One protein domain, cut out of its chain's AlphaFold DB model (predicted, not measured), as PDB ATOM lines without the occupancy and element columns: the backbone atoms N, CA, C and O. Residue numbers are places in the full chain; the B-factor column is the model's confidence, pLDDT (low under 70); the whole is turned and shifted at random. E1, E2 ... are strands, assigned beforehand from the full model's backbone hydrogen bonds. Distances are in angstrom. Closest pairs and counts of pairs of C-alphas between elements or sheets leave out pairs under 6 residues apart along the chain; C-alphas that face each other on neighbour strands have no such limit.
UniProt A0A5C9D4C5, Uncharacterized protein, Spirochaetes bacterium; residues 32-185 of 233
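What this domain is: This is residues 32 to 185 of the 233 residues of an uncharacterized protein of Spirochaetes bacterium (UniProt A0A5C9D4C5). A single curled sheet of seven long strands makes the body, bowed like part of a barrel that stays open between its edge strands E1 and E7. Long loops reach out beyond the strand ends: residues 78 to 106 and 135 to 150 at one end of the sheet, and the link of residues 164 to 176 at the other. The printed part has 154 residues with seven named strands, E1 to E7, and no named helix; the class is all strand. The sheet's order is E1 - E2 - E3 - E4 - E5 - E6 - E7, all antiparallel. The whole is loose, with a radius of gyration of the C-alphas of 19.5 A, and elongated, spanning 57 by 37 by 27 A.

Where its parts are: E4, residues 107 to 119, is 37.1 A long from first to last C-alpha, and E6, residues 151 to 163, is 33.0 A; these two have the most residues, 13 each. E5, residues 123 to 134, is 33.1 A long. E3, residues 67 to 77, is 32.9 A long, and E2, residues 50 to 61, is 34.0 A. E1, residues 32 to 41, is 27.7 A long and begins at C-alpha 32, (13.076, 19.490, -7.109). E7, residues 177 to 184, is 23.5 A long and ends at C-alpha 184, (39.258, 23.615, -3.906).

How they stand to each other: The seven strands form a meander, each the antiparallel neighbour of the one before, and each successive pair is a hairpin. The sheet is twisted: from edge to edge the strands' lines turn by 78 degrees, and the way across turns by 122 degrees. E4 bends by 52 degrees at residue 114, E5 by 55 degrees at residue 127 and E6 by 65 degrees at residue 160. Between E4 and E5, N 113 and O 129 are within hydrogen-bond range at 2.8 A. Between E3 and E4, N 72 and O 112 are 2.7 A apart; between E2 and E3, N 58 and O 71 are 2.8 A apart. At the edge strand E1, N 34 and O 57 of E2 are 2.8 A apart. On the other side of E4, N 157 of E6 and O 128 of E5 are 2.7 A apart. The edge strand E7 stands at 149 degrees to E6 between directions, with N 160 and O 180 2.9 A apart. E1 and E7 are apart.

The domain as a whole: The C-alphas farthest apart are those of Arg 64 and Ser 97, 59.7 A. The printed part has no cut. The links E3 to E4, E5 to E6 and E6 to E7 are long; short antiparallel pairings join residues 83 to 84 with 91 to 92, and 166 to 167 with 173 to 174. The mean pLDDT of the printed part is 79.0, with 49 residues under 70: residues 41 to 47, 49, 78 to 105 and 137 to 149.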
ATOM      1  N   GLU A  32      12.920  20.514  -8.136       87.25
ATOM      2  CA  GLU A  32      13.076  19.490  -7.109       87.25
ATOM      3  C   GLU A  32      13.384  20.165  -5.776       87.25
ATOM      4  O   GLU A  32      14.345  20.924  -5.666       87.25
ATOM      5  N   PHE A  33      12.599  19.850  -4.750       86.62
ATOM      6  CA  PHE A  33      12.894  20.218  -3.372       86.62
ATOM      7  C   PHE A  33      13.309  18.977  -2.586       86.62
ATOM      8  O   PHE A  33      12.627  17.950  -2.623       86.62
ATOM      9  N   THR A  34      14.415  19.075  -1.854       85.31
ATOM     10  CA  THR A  34      14.891  18.021  -0.957       85.31
ATOM     11  C   THR A  34      15.201  18.607   0.414       85.31
ATOM     12  O   THR A  34      16.014  19.515   0.540       85.31
ATOM     13  N   LEU A  35      14.583  18.054   1.457       85.62
ATOM     14  CA  LEU A  35      15.004  18.273   2.839       85.62
ATOM     15  C   LEU A  35      16.094  17.248   3.171       85.62
ATOM     16  O   LEU A  35      15.791  16.077   3.413       85.62
ATOM     17  N   ASN A  36      17.354  17.679   3.153       82.56
ATOM     18  CA  ASN A  36      18.506  16.809   3.396       82.56
ATOM     19  C   ASN A  36      18.590  16.398   4.869       82.56
ATOM     20  O   ASN A  36      18.911  15.252   5.185       82.56
ATOM     21  N   GLY A  37      18.252  17.315   5.778       82.88
ATOM     22  CA  GLY A  37      18.248  17.019   7.200       82.88
ATOM     23  C   GLY A  37      17.764  18.169   8.070       82.88
ATOM     24  O   GLY A  37      17.768  19.334   7.679       82.88
ATOM     25  N   VAL A  38      17.371  17.809   9.288       82.56
ATOM     26  CA  VAL A  38      17.133  18.743  10.388       82.56
ATOM     27  C   VAL A  38      18.150  18.405  11.468       82.56
ATOM     28  O   VAL A  38      18.266  17.248  11.873       82.56
ATOM     29  N   ARG A  39      18.917  19.402  11.905       76.75
ATOM     30  CA  ARG A  39      19.872  19.260  13.005       76.75
ATOM     31  C   ARG A  39      19.135  19.543  14.300       76.75
ATOM     32  O   ARG A  39      18.469  20.571  14.414       76.75
ATOM     33  N   PHE A  40      19.259  18.643  15.264       76.25
ATOM     34  CA  PHE A  40      18.677  18.813  16.587       76.25
ATOM     35  C   PHE A  40      19.773  19.132  17.594       76.25
ATOM     36  O   PHE A  40      20.865  18.573  17.525       76.25
ATOM     37  N   ASN A  41      19.463  20.033  18.516       68.62
ATOM     38  CA  ASN A  41      20.316  20.399  19.630       68.62
ATOM     39  C   ASN A  41      19.531  20.167  20.924       68.62
ATOM     40  O   ASN A  41      18.436  20.702  21.117       68.62
ATOM     41  N   ASN A  42      20.106  19.352  21.802       65.75
ATOM     42  CA  ASN A  42      19.488  18.971  23.070       65.75
ATOM     43  C   ASN A  42      19.953  19.885  24.215       65.75
ATOM     44  O   ASN A  42      19.330  19.917  25.272       65.75
ATOM     45  N   VAL A  43      21.038  20.634  23.997       63.47
ATOM     46  CA  VAL A  43      21.647  21.577  24.942       63.47
ATOM     47  C   VAL A  43      20.791  22.842  25.072       63.47
ATOM     48  O   VAL A  43      20.624  23.337  26.180       63.47
ATOM     49  N   LEU A  44      20.144  23.299  23.989       60.97
ATOM     50  CA  LEU A  44      19.293  24.504  23.975       60.97
ATOM     51  C   LEU A  44      18.149  24.492  25.008       60.97
ATOM     52  O   LEU A  44      17.813  25.539  25.556       60.97
ATOM     53  N   LEU A  45      17.520  23.336  25.256       62.41
ATOM     54  CA  LEU A  45      16.424  23.186  26.233       62.41
ATOM     55  C   LEU A  45      16.684  22.090  27.283       62.41
ATOM     56  O   LEU A  45      15.766  21.702  28.008       62.41
ATOM     57  N   GLY A  46      17.914  21.578  27.373       63.81
ATOM     58  CA  GLY A  46      18.382  20.605  28.369       63.81
ATOM     59  C   GLY A  46      17.842  19.171  28.240       63.81
ATOM     60  O   GLY A  46      18.582  18.225  28.487       63.81
ATOM     61  N   PHE A  47      16.572  18.979  27.867       68.50
ATOM     62  CA  PHE A  47      15.940  17.650  27.769       68.50
ATOM     63  C   PHE A  47      15.138  17.423  26.482       68.50
ATOM     64  O   PHE A  47      14.827  16.281  26.150       68.50
ATOM     65  N   LEU A  48      14.779  18.493  25.767       71.38
ATOM     66  CA  LEU A  48      13.983  18.408  24.545       71.38
ATOM     67  C   LEU A  48      14.882  18.662  23.327       71.38
ATOM     68  O   LEU A  48      15.463  19.749  23.251       71.38
ATOM     69  N   PRO A  49      14.998  17.714  22.374       68.38
ATOM     70  CA  PRO A  49      15.717  17.953  21.130       68.38
ATOM     71  C   PRO A  49      15.012  19.064  20.355       68.38
ATOM     72  O   PRO A  49      13.893  18.883  19.869       68.38
ATOM     73  N   MET A  50      15.657  20.222  20.243       72.31
ATOM     74  CA  MET A  50      15.124  21.347  19.485       72.31
ATOM     75  C   MET A  50      15.741  21.389  18.098       72.31
ATOM     76  O   MET A  50      16.959  21.241  17.985       72.31
ATOM     77  N   PRO A  51      14.946  21.618  17.038       73.88
ATOM     78  CA  PRO A  51      15.503  21.876  15.723       73.88
ATOM     79  C   PRO A  51      16.363  23.140  15.812       73.88
ATOM     80  O   PRO A  51      15.872  24.230  16.092       73.88
ATOM     81  N   ALA A  52      17.662  22.959  15.622       78.62
ATOM     82  CA  ALA A  52      18.676  23.996  15.722       78.62
ATOM     83  C   ALA A  52      19.269  24.343  14.362       78.62
ATOM     84  O   ALA A  52      19.971  25.336  14.248       78.62
ATOM     85  N   GLY A  53      18.980  23.555  13.329       84.31
ATOM     86  CA  GLY A  53      19.362  23.867  11.964       84.31
ATOM     87  C   GLY A  53      18.617  23.023  10.946       84.31
ATOM     88  O   GLY A  53      17.998  22.011  11.281       84.31
ATOM     89  N   VAL A  54      18.693  23.440   9.693       87.38
ATOM     90  CA  VAL A  54      18.059  22.773   8.560       87.38
ATOM     91  C   VAL A  54      18.997  22.798   7.363       87.38
ATOM     92  O   VAL A  54      19.779  23.732   7.203       87.38
ATOM     93  N   ASP A  55      18.918  21.757   6.546       88.25
ATOM     94  CA  ASP A  55      19.606  21.636   5.268       88.25
ATOM     95  C   ASP A  55      18.572  21.312   4.188       88.25
ATOM     96  O   ASP A  55      17.879  20.289   4.259       88.25
ATOM     97  N   VAL A  56      18.445  22.213   3.219       89.38
ATOM     98  CA  VAL A  56      17.530  22.098   2.086       89.38
ATOM     99  C   VAL A  56      18.281  22.244   0.771       89.38
ATOM    100  O   VAL A  56      19.204  23.043   0.642       89.38
ATOM    101  N   GLU A  57      17.842  21.504  -0.237       91.06
ATOM    102  CA  GLU A  57      18.327  21.588  -1.608       91.06
ATOM    103  C   GLU A  57      17.157  21.881  -2.549       91.06
ATOM    104  O   GLU A  57      16.105  21.243  -2.484       91.06
ATOM    105  N   PHE A  58      17.380  22.832  -3.448       91.88
ATOM    106  CA  PHE A  58      16.528  23.135  -4.585       91.88
ATOM    107  C   PHE A  58      17.298  22.810  -5.861       91.88
ATOM    108  O   PHE A  58      18.431  23.259  -6.017       91.88
ATOM    109  N   ALA A  59      16.705  22.057  -6.783       91.50
ATOM    110  CA  ALA A  59      17.267  21.851  -8.111       91.50
ATOM    111  C   ALA A  59      16.289  22.352  -9.175       91.50
ATOM    112  O   ALA A  59      15.165  21.866  -9.282       91.50
ATOM    113  N   PHE A  60      16.729  23.327  -9.960       92.69
ATOM    114  CA  PHE A  60      15.956  23.977 -11.006       92.69
ATOM    115  C   PHE A  60      16.390  23.418 -12.364       92.69
ATOM    116  O   PHE A  60      17.574  23.519 -12.696       92.69
ATOM    117  N   PRO A  61      15.498  22.828 -13.173       91.69
ATOM    118  CA  PRO A  61      15.862  22.353 -14.501       91.69
ATOM    119  C   PRO A  61      16.218  23.545 -15.399       91.69
ATOM    120  O   PRO A  61      15.392  24.415 -15.653       91.69
ATOM    121  N   VAL A  62      17.455  23.581 -15.898       91.19
ATOM    122  CA  VAL A  62      17.932  24.632 -16.822       91.19
ATOM    123  C   VAL A  62      17.648  24.238 -18.271       91.19
ATOM    124  O   VAL A  62      17.525  25.080 -19.156       91.19
ATOM    125  N   SER A  63      17.540  22.936 -18.533       88.00
ATOM    126  CA  SER A  63      17.263  22.394 -19.859       88.00
ATOM    127  C   SER A  63      16.491  21.079 -19.767       88.00
ATOM    128  O   SER A  63      16.336  20.497 -18.694       88.00
ATOM    129  N   ARG A  64      16.061  20.562 -20.921       83.44
ATOM    130  CA  ARG A  64      15.433  19.237 -21.025       83.44
ATOM    131  C   ARG A  64      16.434  18.075 -20.960       83.44
ATOM    132  O   ARG A  64      16.002  16.932 -20.886       83.44
ATOM    133  N   SER A  65      17.745  18.335 -20.998       80.88
ATOM    134  CA  SER A  65      18.792  17.304 -21.087       80.88
ATOM    135  C   SER A  65      19.325  16.827 -19.730       80.88
ATOM    136  O   SER A  65      20.385  16.220 -19.678       80.88
ATOM    137  N   GLY A  66      18.615  17.085 -18.626       87.38
ATOM    138  CA  GLY A  66      19.051  16.679 -17.282       87.38
ATOM    139  C   GLY A  66      20.046  17.639 -16.617       87.38
ATOM    140  O   GLY A  66      20.505  17.365 -15.507       87.38
ATOM    141  N   LEU A  67      20.356  18.778 -17.254       94.50
ATOM    142  CA  LEU A  67      21.096  19.879 -16.632       94.50
ATOM    143  C   LEU A  67      20.186  20.683 -15.698       94.50
ATOM    144  O   LEU A  67      19.145  21.202 -16.112       94.50
ATOM    145  N   MET A  68      20.632  20.836 -14.459       94.38
ATOM    146  CA  MET A  68      19.957  21.541 -13.381       94.38
ATOM    147  C   MET A  68      20.897  22.558 -12.739       94.38
ATOM    148  O   MET A  68      22.104  22.342 -12.652       94.38
ATOM    149  N   PHE A  69      20.330  23.649 -12.248       95.69
ATOM    150  CA  PHE A  69      20.980  24.539 -11.303       95.69
ATOM    151  C   PHE A  69      20.592  24.081  -9.896       95.69
ATOM    152  O   PHE A  69      19.407  23.986  -9.595       95.69
ATOM    153  N   SER A  70      21.564  23.748  -9.056       95.12
ATOM    154  CA  SER A  70      21.344  23.334  -7.668       95.12
ATOM    155  C   SER A  70      21.688  24.486  -6.732       95.12
ATOM    156  O   SER A  70      22.737  25.112  -6.874       95.12
ATOM    157  N   LEU A  71      20.798  24.746  -5.778       96.00
ATOM    158  CA  LEU A  71      20.984  25.657  -4.660       96.00
ATOM    159  C   LEU A  71      20.739  24.884  -3.366       96.00
ATOM    160  O   LEU A  71      19.615  24.472  -3.080       96.00
ATOM    161  N   ARG A  72      21.786  24.712  -2.568       93.75
ATOM    162  CA  ARG A  72      21.733  24.096  -1.246       93.75
ATOM    163  C   ARG A  72      21.937  25.163  -0.197       93.75
ATOM    164  O   ARG A  72      22.879  25.947  -0.278       93.75
ATOM    165  N   LEU A  73      21.049  25.178   0.780       92.62
ATOM    166  CA  LEU A  73      21.068  26.103   1.895       92.62
ATOM    167  C   LEU A  73      21.080  25.270   3.165       92.62
ATOM    168  O   LEU A  73      20.137  24.529   3.440       92.62
ATOM    169  N   ALA A  74      22.139  25.415   3.948       88.25
ATOM    170  CA  ALA A  74      22.214  24.862   5.283       88.25
ATOM    171  C   ALA A  74      22.446  25.995   6.274       88.25
ATOM    172  O   ALA A  74      23.219  26.913   6.023       88.25
ATOM    173  N   GLY A  75      21.783  25.948   7.416       88.25
ATOM    174  CA  GLY A  75      21.995  26.948   8.448       88.25
ATOM    175  C   GLY A  75      21.396  26.521   9.764       88.25
ATOM    176  O   GLY A  75      20.499  25.676   9.812       88.25
ATOM    177  N   GLY A  76      21.912  27.092  10.839       86.00
ATOM    178  CA  GLY A  76      21.484  26.740  12.173       86.00
ATOM    179  C   GLY A  76      22.431  27.244  13.238       86.00
ATOM    180  O   GLY A  76      23.064  28.284  13.089       86.00
ATOM    181  N   TYR A  77      22.501  26.481  14.313       77.56
ATOM    182  CA  TYR A  77      23.340  26.734  15.463       77.56
ATOM    183  C   TYR A  77      24.284  25.558  15.674       77.56
ATOM    184  O   TYR A  77      23.846  24.403  15.657       77.56
ATOM    185  N   GLU A  78      25.563  25.852  15.890       69.19
ATOM    186  CA  GLU A  78      26.511  24.825  16.310       69.19
ATOM    187  C   GLU A  78      26.183  24.317  17.716       69.19
ATOM    188  O   GLU A  78      25.809  25.076  18.621       69.19
ATOM    189  N   ASP A  79      26.323  23.002  17.878       60.78
ATOM    190  CA  ASP A  79      26.098  22.323  19.152       60.78
ATOM    191  C   ASP A  79      27.353  22.317  20.024       60.78
ATOM    192  O   ASP A  79      27.214  22.158  21.230       60.78
ATOM    193  N   ARG A  80      28.566  22.478  19.456       60.81
ATOM    194  CA  ARG A  80      29.838  22.482  20.207       60.81
ATOM    195  C   ARG A  80      30.952  23.253  19.510       60.81
ATOM    196  O   ARG A  80      31.164  23.094  18.316       60.81
ATOM    197  N   LEU A  81      31.744  23.966  20.306       61.53
ATOM    198  CA  LEU A  81      33.056  24.464  19.905       61.53
ATOM    199  C   LEU A  81      34.101  23.360  20.123       61.53
ATOM    200  O   LEU A  81      34.184  22.789  21.212       61.53
ATOM    201  N   ILE A  82      34.892  23.054  19.096       61.59
ATOM    202  CA  ILE A  82      36.063  22.181  19.220       61.59
ATOM    203  C   ILE A  82      37.271  23.090  19.434       61.59
ATOM    204  O   ILE A  82      37.766  23.685  18.480       61.59
ATOM    205  N   LEU A  83      37.737  23.201  20.680       63.94
ATOM    206  CA  LEU A  83      39.044  23.802  20.944       63.94
ATOM    207  C   LEU A  83      40.120  22.927  20.328       63.94
ATOM    208  O   LEU A  83      39.977  21.704  20.313       63.94
ATOM    209  N   ARG A  84      41.192  23.541  19.838       64.19
ATOM    210  CA  ARG A  84      42.343  22.822  19.305       64.19
ATOM    211  C   ARG A  84      43.624  23.307  19.969       64.19
ATOM    212  O   ARG A  84      43.620  24.352  20.602       64.19
ATOM    213  N   ASP A  85      44.672  22.511  19.886       60.91
ATOM    214  CA  ASP A  85      46.019  22.871  20.289       60.91
ATOM    215  C   ASP A  85      46.675  23.668  19.159       60.91
ATOM    216  O   ASP A  85      46.504  23.355  17.977       60.91
ATOM    217  N   ASP A  86      47.403  24.717  19.519       54.84
ATOM    218  CA  ASP A  86      47.951  25.680  18.564       54.84
ATOM    219  C   ASP A  86      49.148  25.125  17.781       54.84
ATOM    220  O   ASP A  86      49.487  25.630  16.710       54.84
ATOM    221  N   MET A  87      49.803  24.085  18.301       59.53
ATOM    222  CA  MET A  87      50.995  23.496  17.698       59.53
ATOM    223  C   MET A  87      50.653  22.437  16.653       59.53
ATOM    224  O   MET A  87      51.360  22.316  15.649       59.53
ATOM    225  N   ASP A  88      49.598  21.653  16.880       64.00
ATOM    226  CA  ASP A  88      49.268  20.498  16.037       64.00
ATOM    227  C   ASP A  88      47.800  20.431  15.580       64.00
ATOM    228  O   ASP A  88      47.440  19.571  14.771       64.00
ATOM    229  N   GLY A  89      46.942  21.344  16.042       56.03
ATOM    230  CA  GLY A  89      45.522  21.373  15.703       56.03
ATOM    231  C   GLY A  89      44.702  20.231  16.316       56.03
ATOM    232  O   GLY A  89      43.542  20.036  15.912       56.03
ATOM    233  N   SER A  90      45.276  19.459  17.247       66.06
ATOM    234  CA  SER A  90      44.601  18.376  17.972       66.06
ATOM    235  C   SER A  90      43.512  18.934  18.892       66.06
ATOM    236  O   SER A  90      43.639  20.049  19.374       66.06
ATOM    237  N   PRO A  91      42.394  18.228  19.130       58.34
ATOM    238  CA  PRO A  91      41.302  18.772  19.932       58.34
ATOM    239  C   PRO A  91      41.682  18.896  21.420       58.34
ATOM    240  O   PRO A  91      42.110  17.919  22.033       58.34
ATOM    241  N   LEU A  92      41.441  20.063  22.022       61.59
ATOM    242  CA  LEU A  92      41.622  20.304  23.455       61.59
ATOM    243  C   LEU A  92      40.317  20.091  24.240       61.59
ATOM    244  O   LEU A  92      39.231  20.457  23.774       61.59
ATOM    245  N   PRO A  93      40.395  19.540  25.466       64.50
ATOM    246  CA  PRO A  93      39.254  19.490  26.366       64.50
ATOM    247  C   PRO A  93      38.853  20.902  26.815       64.50
ATOM    248  O   PRO A  93      39.688  21.792  26.971       64.50
ATOM    249  N   LYS A  94      37.557  21.094  27.080       60.84
ATOM    250  CA  LYS A  94      37.019  22.346  27.627       60.84
ATOM    251  C   LYS A  94      37.731  22.715  28.951       60.84
ATOM    252  O   LYS A  94      37.694  21.902  29.878       60.84
ATOM    253  N   PRO A  95      38.293  23.931  29.106       65.62
ATOM    254  CA  PRO A  95      38.871  24.363  30.377       65.62
ATOM    255  C   PRO A  95      37.787  24.655  31.426       65.62
ATOM    256  O   PRO A  95      36.715  25.176  31.116       65.62
ATOM    257  N   ALA A  96      38.085  24.350  32.692       64.44
ATOM    258  CA  ALA A  96      37.131  24.429  33.805       64.44
ATOM    259  C   ALA A  96      36.645  25.857  34.135       64.44
ATOM    260  O   ALA A  96      35.613  26.016  34.779       64.44
ATOM    261  N   SER A  97      37.374  26.888  33.701       61.94
ATOM    262  CA  SER A  97      37.053  28.304  33.922       61.94
ATOM    263  C   SER A  97      36.014  28.876  32.950       61.94
ATOM    264  O   SER A  97      35.588  30.014  33.129       61.94
ATOM    265  N   PHE A  98      35.618  28.127  31.916       57.66
ATOM    266  CA  PHE A  98      34.673  28.600  30.907       57.66
ATOM    267  C   PHE A  98      33.238  28.184  31.244       57.66
ATOM    268  O   PHE A  98      32.946  26.999  31.427       57.66
ATOM    269  N   ASP A  99      32.332  29.162  31.284       56.34
ATOM    270  CA  ASP A  99      30.929  28.944  31.642       56.34
ATOM    271  C   ASP A  99      30.210  28.031  30.629       56.34
ATOM    272  O   ASP A  99      30.547  27.997  29.441       56.34
ATOM    273  N   ASN A 100      29.257  27.223  31.095       56.41
ATOM    274  CA  ASN A 100      28.535  26.258  30.251       56.41
ATOM    275  C   ASN A 100      27.571  26.936  29.269       56.41
ATOM    276  O   ASN A 100      27.329  26.385  28.199       56.41
ATOM    277  N   ASP A 101      27.089  28.134  29.594       52.88
ATOM    278  CA  ASP A 101      25.961  28.752  28.890       52.88
ATOM    279  C   ASP A 101      26.379  29.661  27.716       52.88
ATOM    280  O   ASP A 101      25.545  30.052  26.905       52.88
ATOM    281  N   ALA A 102      27.670  30.001  27.597       50.50
ATOM    282  CA  ALA A 102      28.167  31.010  26.648       50.50
ATOM    283  C   ALA A 102      28.878  30.441  25.401       50.50
ATOM    284  O   ALA A 102      29.295  31.204  24.529       50.50
ATOM    285  N   TRP A 103      29.062  29.119  25.331       55.91
ATOM    286  CA  TRP A 103      29.888  28.445  24.310       55.91
ATOM    287  C   TRP A 103      29.098  27.701  23.241       55.91
ATOM    288  O   TRP A 103      29.661  27.256  22.241       55.91
ATOM    289  N   PHE A 104      27.802  27.550  23.456       58.50
ATOM    290  CA  PHE A 104      26.908  26.877  22.536       58.50
ATOM    291  C   PHE A 104      26.037  27.938  21.864       58.50
ATOM    292  O   PHE A 104      25.816  29.008  22.431       58.50
ATOM    293  N   HIS A 105      25.532  27.651  20.662       65.25
ATOM    294  CA  HIS A 105      24.567  28.503  19.945       65.25
ATOM    295  C   HIS A 105      25.166  29.630  19.097       65.25
ATOM    296  O   HIS A 105      24.624  30.737  19.016       65.25
ATOM    297  N   TRP A 106      26.229  29.326  18.363       74.50
ATOM    298  CA  TRP A 106      26.706  30.225  17.323       74.50
ATOM    299  C   TRP A 106      26.004  29.991  15.997       74.50
ATOM    300  O   TRP A 106      25.911  28.841  15.563       74.50
ATOM    301  N   PRO A 107      25.466  31.056  15.374       80.69
ATOM    302  CA  PRO A 107      24.796  30.914  14.104       80.69
ATOM    303  C   PRO A 107      25.828  30.555  13.036       80.69
ATOM    304  O   PRO A 107      26.842  31.241  12.871       80.69
ATOM    305  N   ASN A 108      25.532  29.494  12.298       85.44
ATOM    306  CA  ASN A 108      26.271  29.077  11.124       85.44
ATOM    307  C   ASN A 108      25.355  29.085   9.896       85.44
ATOM    308  O   ASN A 108      24.128  28.974   9.979       85.44
ATOM    309  N   GLY A 109      25.974  29.246   8.738       88.81
ATOM    310  CA  GLY A 109      25.311  29.233   7.452       88.81
ATOM    311  C   GLY A 109      26.240  28.684   6.387       88.81
ATOM    312  O   GLY A 109      27.449  28.900   6.411       88.81
ATOM    313  N   GLN A 110      25.668  27.968   5.437       91.06
ATOM    314  CA  GLN A 110      26.352  27.473   4.264       91.06
ATOM    315  C   GLN A 110      25.413  27.557   3.067       91.06
ATOM    316  O   GLN A 110      24.235  27.206   3.146       91.06
ATOM    317  N   VAL A 111      25.963  28.011   1.951       94.00
ATOM    318  CA  VAL A 111      25.284  28.065   0.663       94.00
ATOM    319  C   VAL A 111      26.165  27.359  -0.348       94.00
ATOM    320  O   VAL A 111      27.291  27.794  -0.562       94.00
ATOM    321  N   ASP A 112      25.647  26.314  -0.986       94.94
ATOM    322  CA  ASP A 112      26.291  25.691  -2.141       94.94
ATOM    323  C   ASP A 112      25.419  25.966  -3.373       94.94
ATOM    324  O   ASP A 112      24.237  25.637  -3.376       94.94
ATOM    325  N   ALA A 113      25.969  26.569  -4.423       96.88
ATOM    326  CA  ALA A 113      25.220  26.911  -5.629       96.88
ATOM    327  C   ALA A 113      26.012  26.588  -6.896       96.88
ATOM    328  O   ALA A 113      27.198  26.899  -6.990       96.88
ATOM    329  N   GLY A 114      25.367  25.997  -7.897       96.56
ATOM    330  CA  GLY A 114      26.012  25.722  -9.178       96.56
ATOM    331  C   GLY A 114      25.237  24.739 -10.040       96.56
ATOM    332  O   GLY A 114      24.015  24.675  -9.973       96.56
ATOM    333  N   PHE A 115      25.939  23.983 -10.876       96.56
ATOM    334  CA  PHE A 115      25.322  23.122 -11.876       96.56
ATOM    335  C   PHE A 115      25.449  21.648 -11.523       96.56
ATOM    336  O   PHE A 115      26.477  21.183 -11.032       96.56
ATOM    337  N   VAL A 116      24.389  20.913 -11.835       94.25
ATOM    338  CA  VAL A 116      24.295  19.466 -11.708       94.25
ATOM    339  C   VAL A 116      23.785  18.915 -13.031       94.25
ATOM    340  O   VAL A 116      22.734  19.324 -13.513       94.25
ATOM    341  N   TYR A 117      24.512  17.985 -13.631       95.00
ATOM    342  CA  TYR A 117      24.112  17.305 -14.853       95.00
ATOM    343  C   TYR A 117      23.847  15.836 -14.554       95.00
ATOM    344  O   TYR A 117      24.761  15.103 -14.179       95.00
ATOM    345  N   ARG A 118      22.597  15.404 -14.724       91.19
ATOM    346  CA  ARG A 118      22.214  13.998 -14.580       91.19
ATOM    347  C   ARG A 118      22.064  13.366 -15.950       91.19
ATOM    348  O   ARG A 118      21.291  13.846 -16.775       91.19
ATOM    349  N   THR A 119      22.797  12.284 -16.174       89.31
ATOM    350  CA  THR A 119      22.753  11.522 -17.419       89.31
ATOM    351  C   THR A 119      22.387  10.070 -17.142       89.31
ATOM    352  O   THR A 119      22.971   9.403 -16.282       89.31
ATOM    353  N   GLY A 120      21.385   9.581 -17.871       82.38
ATOM    354  CA  GLY A 120      20.772   8.284 -17.606       82.38
ATOM    355  C   GLY A 120      20.099   8.222 -16.230       82.38
ATOM    356  O   GLY A 120      19.710   9.237 -15.658       82.38
ATOM    357  N   GLU A 121      19.957   7.010 -15.701       74.25
ATOM    358  CA  GLU A 121      19.179   6.764 -14.479       74.25
ATOM    359  C   GLU A 121      19.981   6.937 -13.181       74.25
ATOM    360  O   GLU A 121      19.394   6.915 -12.104       74.25
ATOM    361  N   ALA A 122      21.306   7.101 -13.263       82.81
ATOM    362  CA  ALA A 122      22.162   6.933 -12.088       82.81
ATOM    363  C   ALA A 122      23.400   7.828 -12.009       82.81
ATOM    364  O   ALA A 122      23.994   7.893 -10.938       82.81
ATOM    365  N   LEU A 123      23.842   8.457 -13.102       92.69
ATOM    366  CA  LEU A 123      25.098   9.207 -13.114       92.69
ATOM    367  C   LEU A 123      24.829  10.707 -12.983       92.69
ATOM    368  O   LEU A 123      24.031  11.274 -13.729       92.69
ATOM    369  N   GLU A 124      25.526  11.347 -12.056       93.06
ATOM    370  CA  GLU A 124      25.437  12.774 -11.776       93.06
ATOM    371  C   GLU A 124      26.834  13.397 -11.829       93.06
ATOM    372  O   GLU A 124      27.774  12.874 -11.242       93.06
ATOM    373  N   PHE A 125      26.973  14.527 -12.510       95.56
ATOM    374  CA  PHE A 125      28.153  15.386 -12.453       95.56
ATOM    375  C   PHE A 125      27.749  16.683 -11.782       95.56
ATOM    376  O   PHE A 125      26.668  17.197 -12.067       95.56
ATOM    377  N   PHE A 126      28.596  17.244 -10.932       95.25
ATOM    378  CA  PHE A 126      28.284  18.515 -10.295       95.25
ATOM    379  C   PHE A 126      29.495  19.429 -10.205       95.25
ATOM    380  O   PHE A 126      30.637  18.984 -10.098       95.25
ATOM    381  N   THR A 127      29.213  20.726 -10.228       97.25
ATOM    382  CA  THR A 127      30.154  21.790  -9.903       97.25
ATOM    383  C   THR A 127      29.412  22.875  -9.136       97.25
ATOM    384  O   THR A 127      28.398  23.384  -9.607       97.25
ATOM    385  N   LEU A 128      29.867  23.185  -7.926       95.81
ATOM    386  CA  LEU A 128      29.185  24.098  -7.009       95.81
ATOM    387  C   LEU A 128      30.200  25.073  -6.414       95.81
ATOM    388  O   LEU A 128      31.288  24.672  -6.022       95.81
ATOM    389  N   GLY A 129      29.841  26.345  -6.301       95.81
ATOM    390  CA  GLY A 129      30.506  27.277  -5.399       95.81
ATOM    391  C   GLY A 129      29.889  27.156  -4.013       95.81
ATOM    392  O   GLY A 129      28.668  27.187  -3.884       95.81
ATOM    393  N   ARG A 130      30.719  27.021  -2.987       93.88
ATOM    394  CA  ARG A 130      30.333  26.946  -1.582       93.88
ATOM    395  C   ARG A 130      30.779  28.208  -0.862       93.88
ATOM    396  O   ARG A 130      31.940  28.592  -0.941       93.88
ATOM    397  N   GLY A 131      29.861  28.825  -0.133       90.94
ATOM    398  CA  GLY A 131      30.133  29.864   0.851       90.94
ATOM    399  C   GLY A 131      29.751  29.366   2.235       90.94
ATOM    400  O   GLY A 131      28.677  28.793   2.409       90.94
ATOM    401  N   ARG A 132      30.616  29.577   3.224       88.00
ATOM    402  CA  ARG A 132      30.378  29.232   4.628       88.00
ATOM    403  C   ARG A 132      30.553  30.461   5.497       88.00
ATOM    404  O   ARG A 132      31.481  31.240   5.299       88.00
ATOM    405  N   TYR A 133      29.659  30.597   6.460       86.75
ATOM    406  CA  TYR A 133      29.659  31.640   7.464       86.75
ATOM    407  C   TYR A 133      29.481  31.022   8.847       86.75
ATOM    408  O   TYR A 133      28.600  30.187   9.053       86.75
ATOM    409  N   GLU A 134      30.278  31.474   9.800       82.00
ATOM    410  CA  GLU A 134      30.164  31.127  11.209       82.00
ATOM    411  C   GLU A 134      30.453  32.369  12.041       82.00
ATOM    412  O   GLU A 134      31.401  33.107  11.762       82.00
ATOM    413  N   LYS A 135      29.628  32.628  13.055       79.12
ATOM    414  CA  LYS A 135      29.840  33.750  13.966       79.12
ATOM    415  C   LYS A 135      30.282  33.250  15.328       79.12
ATOM    416  O   LYS A 135      29.451  32.757  16.082       79.12
ATOM    417  N   ASN A 136      31.532  33.518  15.677       73.00
ATOM    418  CA  ASN A 136      32.108  33.079  16.943       73.00
ATOM    419  C   ASN A 136      32.196  34.239  17.951       73.00
ATOM    420  O   ASN A 136      31.841  35.384  17.648       73.00
ATOM    421  N   SER A 137      32.605  33.945  19.187       68.44
ATOM    422  CA  SER A 137      32.738  34.966  20.234       68.44
ATOM    423  C   SER A 137      33.871  35.948  19.910       68.44
ATOM    424  O   SER A 137      34.992  35.495  19.707       68.44
ATOM    425  N   PRO A 138      33.639  37.276  19.972       63.66
ATOM    426  CA  PRO A 138      34.665  38.293  19.712       63.66
ATOM    427  C   PRO A 138      35.768  38.345  20.785       63.66
ATOM    428  O   PRO A 138      36.745  39.074  20.636       63.66
ATOM    429  N   GLY A 139      35.577  37.635  21.904       60.16
ATOM    430  CA  GLY A 139      36.563  37.513  22.976       60.16
ATOM    431  C   GLY A 139      37.556  36.370  22.767       60.16
ATOM    432  O   GLY A 139      38.438  36.194  23.606       60.16
ATOM    433  N   LEU A 140      37.418  35.579  21.694       61.62
ATOM    434  CA  LEU A 140      38.393  34.547  21.375       61.62
ATOM    435  C   LEU A 140      39.621  35.178  20.699       61.62
ATOM    436  O   LEU A 140      39.494  35.919  19.722       61.62
ATOM    437  N   PRO A 141      40.834  34.926  21.209       55.81
ATOM    438  CA  PRO A 141      42.038  35.497  20.625       55.81
ATOM    439  C   PRO A 141      42.276  34.923  19.221       55.81
ATOM    440  O   PRO A 141      42.570  33.742  19.056       55.81
ATOM    441  N   GLY A 142      42.209  35.789  18.205       54.03
ATOM    442  CA  GLY A 142      42.439  35.425  16.799       54.03
ATOM    443  C   GLY A 142      43.892  35.078  16.444       54.03
ATOM    444  O   GLY A 142      44.183  34.748  15.300       54.03
ATOM    445  N   GLY A 143      44.817  35.188  17.405       54.25
ATOM    446  CA  GLY A 143      46.241  34.900  17.204       54.25
ATOM    447  C   GLY A 143      46.564  33.410  17.079       54.25
ATOM    448  O   GLY A 143      47.583  33.066  16.491       54.25
ATOM    449  N   TYR A 144      45.690  32.551  17.606       50.62
ATOM    450  CA  TYR A 144      45.843  31.094  17.600       50.62
ATOM    451  C   TYR A 144      44.866  30.420  16.633       50.62
ATOM    452  O   TYR A 144      45.242  29.546  15.856       50.62
ATOM    453  N   PHE A 145      43.629  30.920  16.614       57.16
ATOM    454  CA  PHE A 145      42.590  30.541  15.663       57.16
ATOM    455  C   PHE A 145      42.236  31.764  14.827       57.16
ATOM    456  O   PHE A 145      41.496  32.623  15.312       57.16
ATOM    457  N   PRO A 146      42.732  31.880  13.583       60.22
ATOM    458  CA  PRO A 146      42.366  32.983  12.695       60.22
ATOM    459  C   PRO A 146      40.845  33.117  12.492       60.22
ATOM    460  O   PRO A 146      40.353  34.208  12.216       60.22
ATOM    461  N   ASP A 147      40.100  32.024  12.681       58.84
ATOM    462  CA  ASP A 147      38.638  31.916  12.627       58.84
ATOM    463  C   ASP A 147      37.947  31.972  14.008       58.84
ATOM    464  O   ASP A 147      36.724  31.857  14.117       58.84
ATOM    465  N   GLY A 148      38.699  32.213  15.086       60.34
ATOM    466  CA  GLY A 148      38.188  32.246  16.460       60.34
ATOM    467  C   GLY A 148      37.111  33.311  16.699       60.34
ATOM    468  O   GLY A 148      36.239  33.113  17.535       60.34
ATOM    469  N   ASN A 149      37.108  34.395  15.916       65.12
ATOM    470  CA  ASN A 149      36.092  35.461  15.966       65.12
ATOM    471  C   ASN A 149      34.986  35.315  14.905       65.12
ATOM    472  O   ASN A 149      34.072  36.139  14.826       65.12
ATOM    473  N   GLY A 150      35.057  34.264  14.095       72.94
ATOM    474  CA  GLY A 150      34.115  33.947  13.037       72.94
ATOM    475  C   GLY A 150      34.840  33.428  11.807       72.94
ATOM    476  O   GLY A 150      36.008  33.732  11.573       72.94
ATOM    477  N   LEU A 151      34.114  32.670  10.997       78.44
ATOM    478  CA  LEU A 151      34.603  32.111   9.752       78.44
ATOM    479  C   LEU A 151      33.788  32.685   8.601       78.44
ATOM    480  O   LEU A 151      32.559  32.639   8.608       78.44
ATOM    481  N   PHE A 152      34.477  33.179   7.581       84.75
ATOM    482  CA  PHE A 152      33.889  33.371   6.266       84.75
ATOM    483  C   PHE A 152      34.814  32.740   5.240       84.75
ATOM    484  O   PHE A 152      35.968  33.147   5.114       84.75
ATOM    485  N   ALA A 153      34.327  31.706   4.563       83.50
ATOM    486  CA  ALA A 153      35.135  30.899   3.662       83.50
ATOM    487  C   ALA A 153      34.383  30.613   2.367       83.50
ATOM    488  O   ALA A 153      33.180  30.342   2.384       83.50
ATOM    489  N   PHE A 154      35.118  30.619   1.257       88.00
ATOM    490  CA  PHE A 154      34.618  30.173  -0.034       88.00
ATOM    491  C   PHE A 154      35.451  29.029  -0.591       88.00
ATOM    492  O   PHE A 154      36.680  29.029  -0.513       88.00
ATOM    493  N   SER A 155      34.771  28.079  -1.217       89.50
ATOM    494  CA  SER A 155      35.392  26.971  -1.927       89.50
ATOM    495  C   SER A 155      34.606  26.619  -3.186       89.50
ATOM    496  O   SER A 155      33.447  26.988  -3.357       89.50
ATOM    497  N   ALA A 156      35.257  25.929  -4.111       91.94
ATOM    498  CA  ALA A 156      34.648  25.315  -5.272       91.94
ATOM    499  C   ALA A 156      34.629  23.801  -5.067       91.94
ATOM    500  O   ALA A 156      35.627  23.199  -4.683       91.94
ATOM    501  N   LEU A 157      33.493  23.185  -5.347       93.56
ATOM    502  CA  LEU A 157      33.266  21.754  -5.283       93.56
ATOM    503  C   LEU A 157      33.060  21.232  -6.692       93.56
ATOM    504  O   LEU A 157      32.388  21.866  -7.512       93.56
ATOM    505  N   GLY A 158      33.572  20.043  -6.954       93.75
ATOM    506  CA  GLY A 158      33.258  19.315  -8.168       93.75
ATOM    507  C   GLY A 158      33.293  17.822  -7.923       93.75
ATOM    508  O   GLY A 158      33.991  17.346  -7.030       93.75
ATOM    509  N   GLY A 159      32.535  17.070  -8.705       94.56
ATOM    510  CA  GLY A 159      32.517  15.631  -8.527       94.56
ATOM    511  C   GLY A 159      31.583  14.888  -9.456       94.56
ATOM    512  O   GLY A 159      30.917  15.459 -10.324       94.56
ATOM    513  N   ILE A 160      31.580  13.577  -9.249       94.00
ATOM    514  CA  ILE A 160      30.775  12.605  -9.972       94.00
ATOM    515  C   ILE A 160      30.110  11.695  -8.943       94.00
ATOM    516  O   ILE A 160      30.780  11.116  -8.089       94.00
ATOM    517  N   GLY A 161      28.794  11.562  -9.036       92.75
ATOM    518  CA  GLY A 161      27.979  10.660  -8.238       92.75
ATOM    519  C   GLY A 161      27.398   9.540  -9.093       92.75
ATOM    520  O   GLY A 161      26.973   9.764 -10.224       92.75
ATOM    521  N   LEU A 162      27.352   8.335  -8.536       91.38
ATOM    522  CA  LEU A 162      26.574   7.213  -9.039       91.38
ATOM    523  C   LEU A 162      25.541   6.842  -7.975       91.38
ATOM    524  O   LEU A 162      25.920   6.521  -6.852       91.38
ATOM    525  N   ASP A 163      24.260   6.822  -8.324       88.94
ATOM    526  CA  ASP A 163      23.195   6.315  -7.459       88.94
ATOM    527  C   ASP A 163      22.310   5.334  -8.231       88.94
ATOM    528  O   ASP A 163      21.504   5.718  -9.073       88.94
ATOM    529  N   ARG A 164      22.495   4.039  -7.963       86.94
ATOM    530  CA  ARG A 164      21.644   2.944  -8.457       86.94
ATOM    531  C   ARG A 164      20.867   2.293  -7.318       86.94
ATOM    532  O   ARG A 164      20.569   1.102  -7.383       86.94
ATOM    533  N   VAL A 165      20.629   3.015  -6.221       85.19
ATOM    534  CA  VAL A 165      19.917   2.459  -5.074       85.19
ATOM    535  C   VAL A 165      18.419   2.492  -5.339       85.19
ATOM    536  O   VAL A 165      17.766   3.532  -5.324       85.19
ATOM    537  N   GLU A 166      17.850   1.308  -5.511       82.94
ATOM    538  CA  GLU A 166      16.424   1.102  -5.692       82.94
ATOM    539  C   GLU A 166      15.789   0.588  -4.399       82.94
ATOM    540  O   GLU A 166      16.408  -0.110  -3.586       82.94
ATOM    541  N   LYS A 167      14.514   0.927  -4.196       81.12
ATOM    542  CA  LYS A 167      13.721   0.407  -3.082       81.12
ATOM    543  C   LYS A 167      12.880  -0.760  -3.579       81.12
ATOM    544  O   LYS A 167      12.007  -0.580  -4.422       81.12
ATOM    545  N   LEU A 168      13.117  -1.941  -3.022       80.75
ATOM    546  CA  LEU A 168      12.338  -3.133  -3.322       80.75
ATOM    547  C   LEU A 168      10.962  -3.085  -2.627       80.75
ATOM    548  O   LEU A 168      10.816  -2.429  -1.587       80.75
ATOM    549  N   PRO A 169       9.961  -3.832  -3.134       83.69
ATOM    550  CA  PRO A 169       8.644  -3.944  -2.497       83.69
ATOM    551  C   PRO A 169       8.703  -4.420  -1.037       83.69
ATOM    552  O   PRO A 169       7.890  -4.006  -0.215       83.69
ATOM    553  N   SER A 170       9.722  -5.211  -0.685       85.38
ATOM    554  CA  SER A 170      10.008  -5.666   0.683       85.38
ATOM    555  C   SER A 170      10.506  -4.563   1.627       85.38
ATOM    556  O   SER A 170      10.885  -4.849   2.757       85.38
ATOM    557  N   ARG A 171      10.527  -3.298   1.185       79.12
ATOM    558  CA  ARG A 171      11.100  -2.136   1.890       79.12
ATOM    559  C   ARG A 171      12.616  -2.207   2.102       79.12
ATOM    560  O   ARG A 171      13.162  -1.316   2.749       79.12
ATOM    561  N   MET A 172      13.293  -3.187   1.509       80.19
ATOM    562  CA  MET A 172      14.753  -3.259   1.477       80.19
ATOM    563  C   MET A 172      15.309  -2.358   0.373       80.19
ATOM    564  O   MET A 172      14.692  -2.197  -0.682       80.19
ATOM    565  N   LYS A 173      16.479  -1.764   0.610       82.19
ATOM    566  CA  LYS A 173      17.222  -1.026  -0.418       82.19
ATOM    567  C   LYS A 173      18.221  -1.972  -1.078       82.19
ATOM    568  O   LYS A 173      18.910  -2.707  -0.380       82.19
ATOM    569  N   ARG A 174      18.311  -1.947  -2.404       87.12
ATOM    570  CA  ARG A 174      19.284  -2.728  -3.176       87.12
ATOM    571  C   ARG A 174      19.949  -1.821  -4.196       87.12
ATOM    572  O   ARG A 174      19.270  -1.043  -4.849       87.12
ATOM    573  N   GLY A 175      21.261  -1.950  -4.350       87.56
ATOM    574  CA  GLY A 175      22.011  -1.218  -5.362       87.56
ATOM    575  C   GLY A 175      23.380  -0.789  -4.870       87.56
ATOM    576  O   GLY A 175      23.827  -1.202  -3.801       87.56
ATOM    577  N   ILE A 176      24.025   0.047  -5.674       87.50
ATOM    578  CA  ILE A 176      25.295   0.686  -5.346       87.50
ATOM    579  C   ILE A 176      25.122   2.194  -5.456       87.50
ATOM    580  O   ILE A 176      24.478   2.688  -6.380       87.50
ATOM    581  N   GLY A 177      25.691   2.903  -4.495       87.81
ATOM    582  CA  GLY A 177      25.758   4.351  -4.484       87.81
ATOM    583  C   GLY A 177      27.164   4.770  -4.090       87.81
ATOM    584  O   GLY A 177      27.775   4.129  -3.235       87.81
ATOM    585  N   GLY A 178      27.688   5.810  -4.720       87.69
ATOM    586  CA  GLY A 178      29.006   6.341  -4.409       87.69
ATOM    587  C   GLY A 178      29.219   7.704  -5.042       87.69
ATOM    588  O   GLY A 178      28.615   8.028  -6.059       87.69
ATOM    589  N   GLU A 179      30.091   8.500  -4.441       88.69
ATOM    590  CA  GLU A 179      30.442   9.829  -4.927       88.69
ATOM    591  C   GLU A 179      31.959   9.999  -4.850       88.69
ATOM    592  O   GLU A 179      32.579   9.655  -3.844       88.69
ATOM    593  N   ALA A 180      32.550  10.513  -5.925       90.44
ATOM    594  CA  ALA A 180      33.915  11.009  -5.947       90.44
ATOM    595  C   ALA A 180      33.852  12.530  -6.078       90.44
ATOM    596  O   ALA A 180      33.359  13.046  -7.082       90.44
ATOM    597  N   ALA A 181      34.342  13.238  -5.065       91.56
ATOM    598  CA  ALA A 181      34.274  14.689  -4.986       91.56
ATOM    599  C   ALA A 181      35.642  15.278  -4.643       91.56
ATOM    600  O   ALA A 181      36.438  14.664  -3.930       91.56
ATOM    601  N   PHE A 182      35.891  16.484  -5.135       90.00
ATOM    602  CA  PHE A 182      37.009  17.320  -4.741       90.00
ATOM    603  C   PHE A 182      36.494  18.686  -4.289       90.00
ATOM    604  O   PHE A 182      35.454  19.167  -4.743       90.00
ATOM    605  N   GLU A 183      37.257  19.314  -3.404       88.75
ATOM    606  CA  GLU A 183      37.028  20.672  -2.932       88.75
ATOM    607  C   GLU A 183      38.311  21.474  -3.139       88.75
ATOM    608  O   GLU A 183      39.405  21.017  -2.805       88.75
ATOM    609  N   TYR A 184      38.178  22.662  -3.715       87.38
ATOM    610  CA  TYR A 184      39.258  23.615  -3.906       87.38
ATOM    611  C   TYR A 184      38.896  24.922  -3.208       87.38
ATOM    612  O   TYR A 184      37.936  25.586  -3.588       87.38
ATOM    613  N   ALA A 185      39.675  25.312  -2.207       84.06
ATOM    614  CA  ALA A 185      39.520  26.586  -1.523       84.06
ATOM    615  C   ALA A 185      40.750  27.460  -1.804       84.06
ATOM    616  O   ALA A 185      41.860  27.075  -1.425       84.06
TER     617      ALA A 185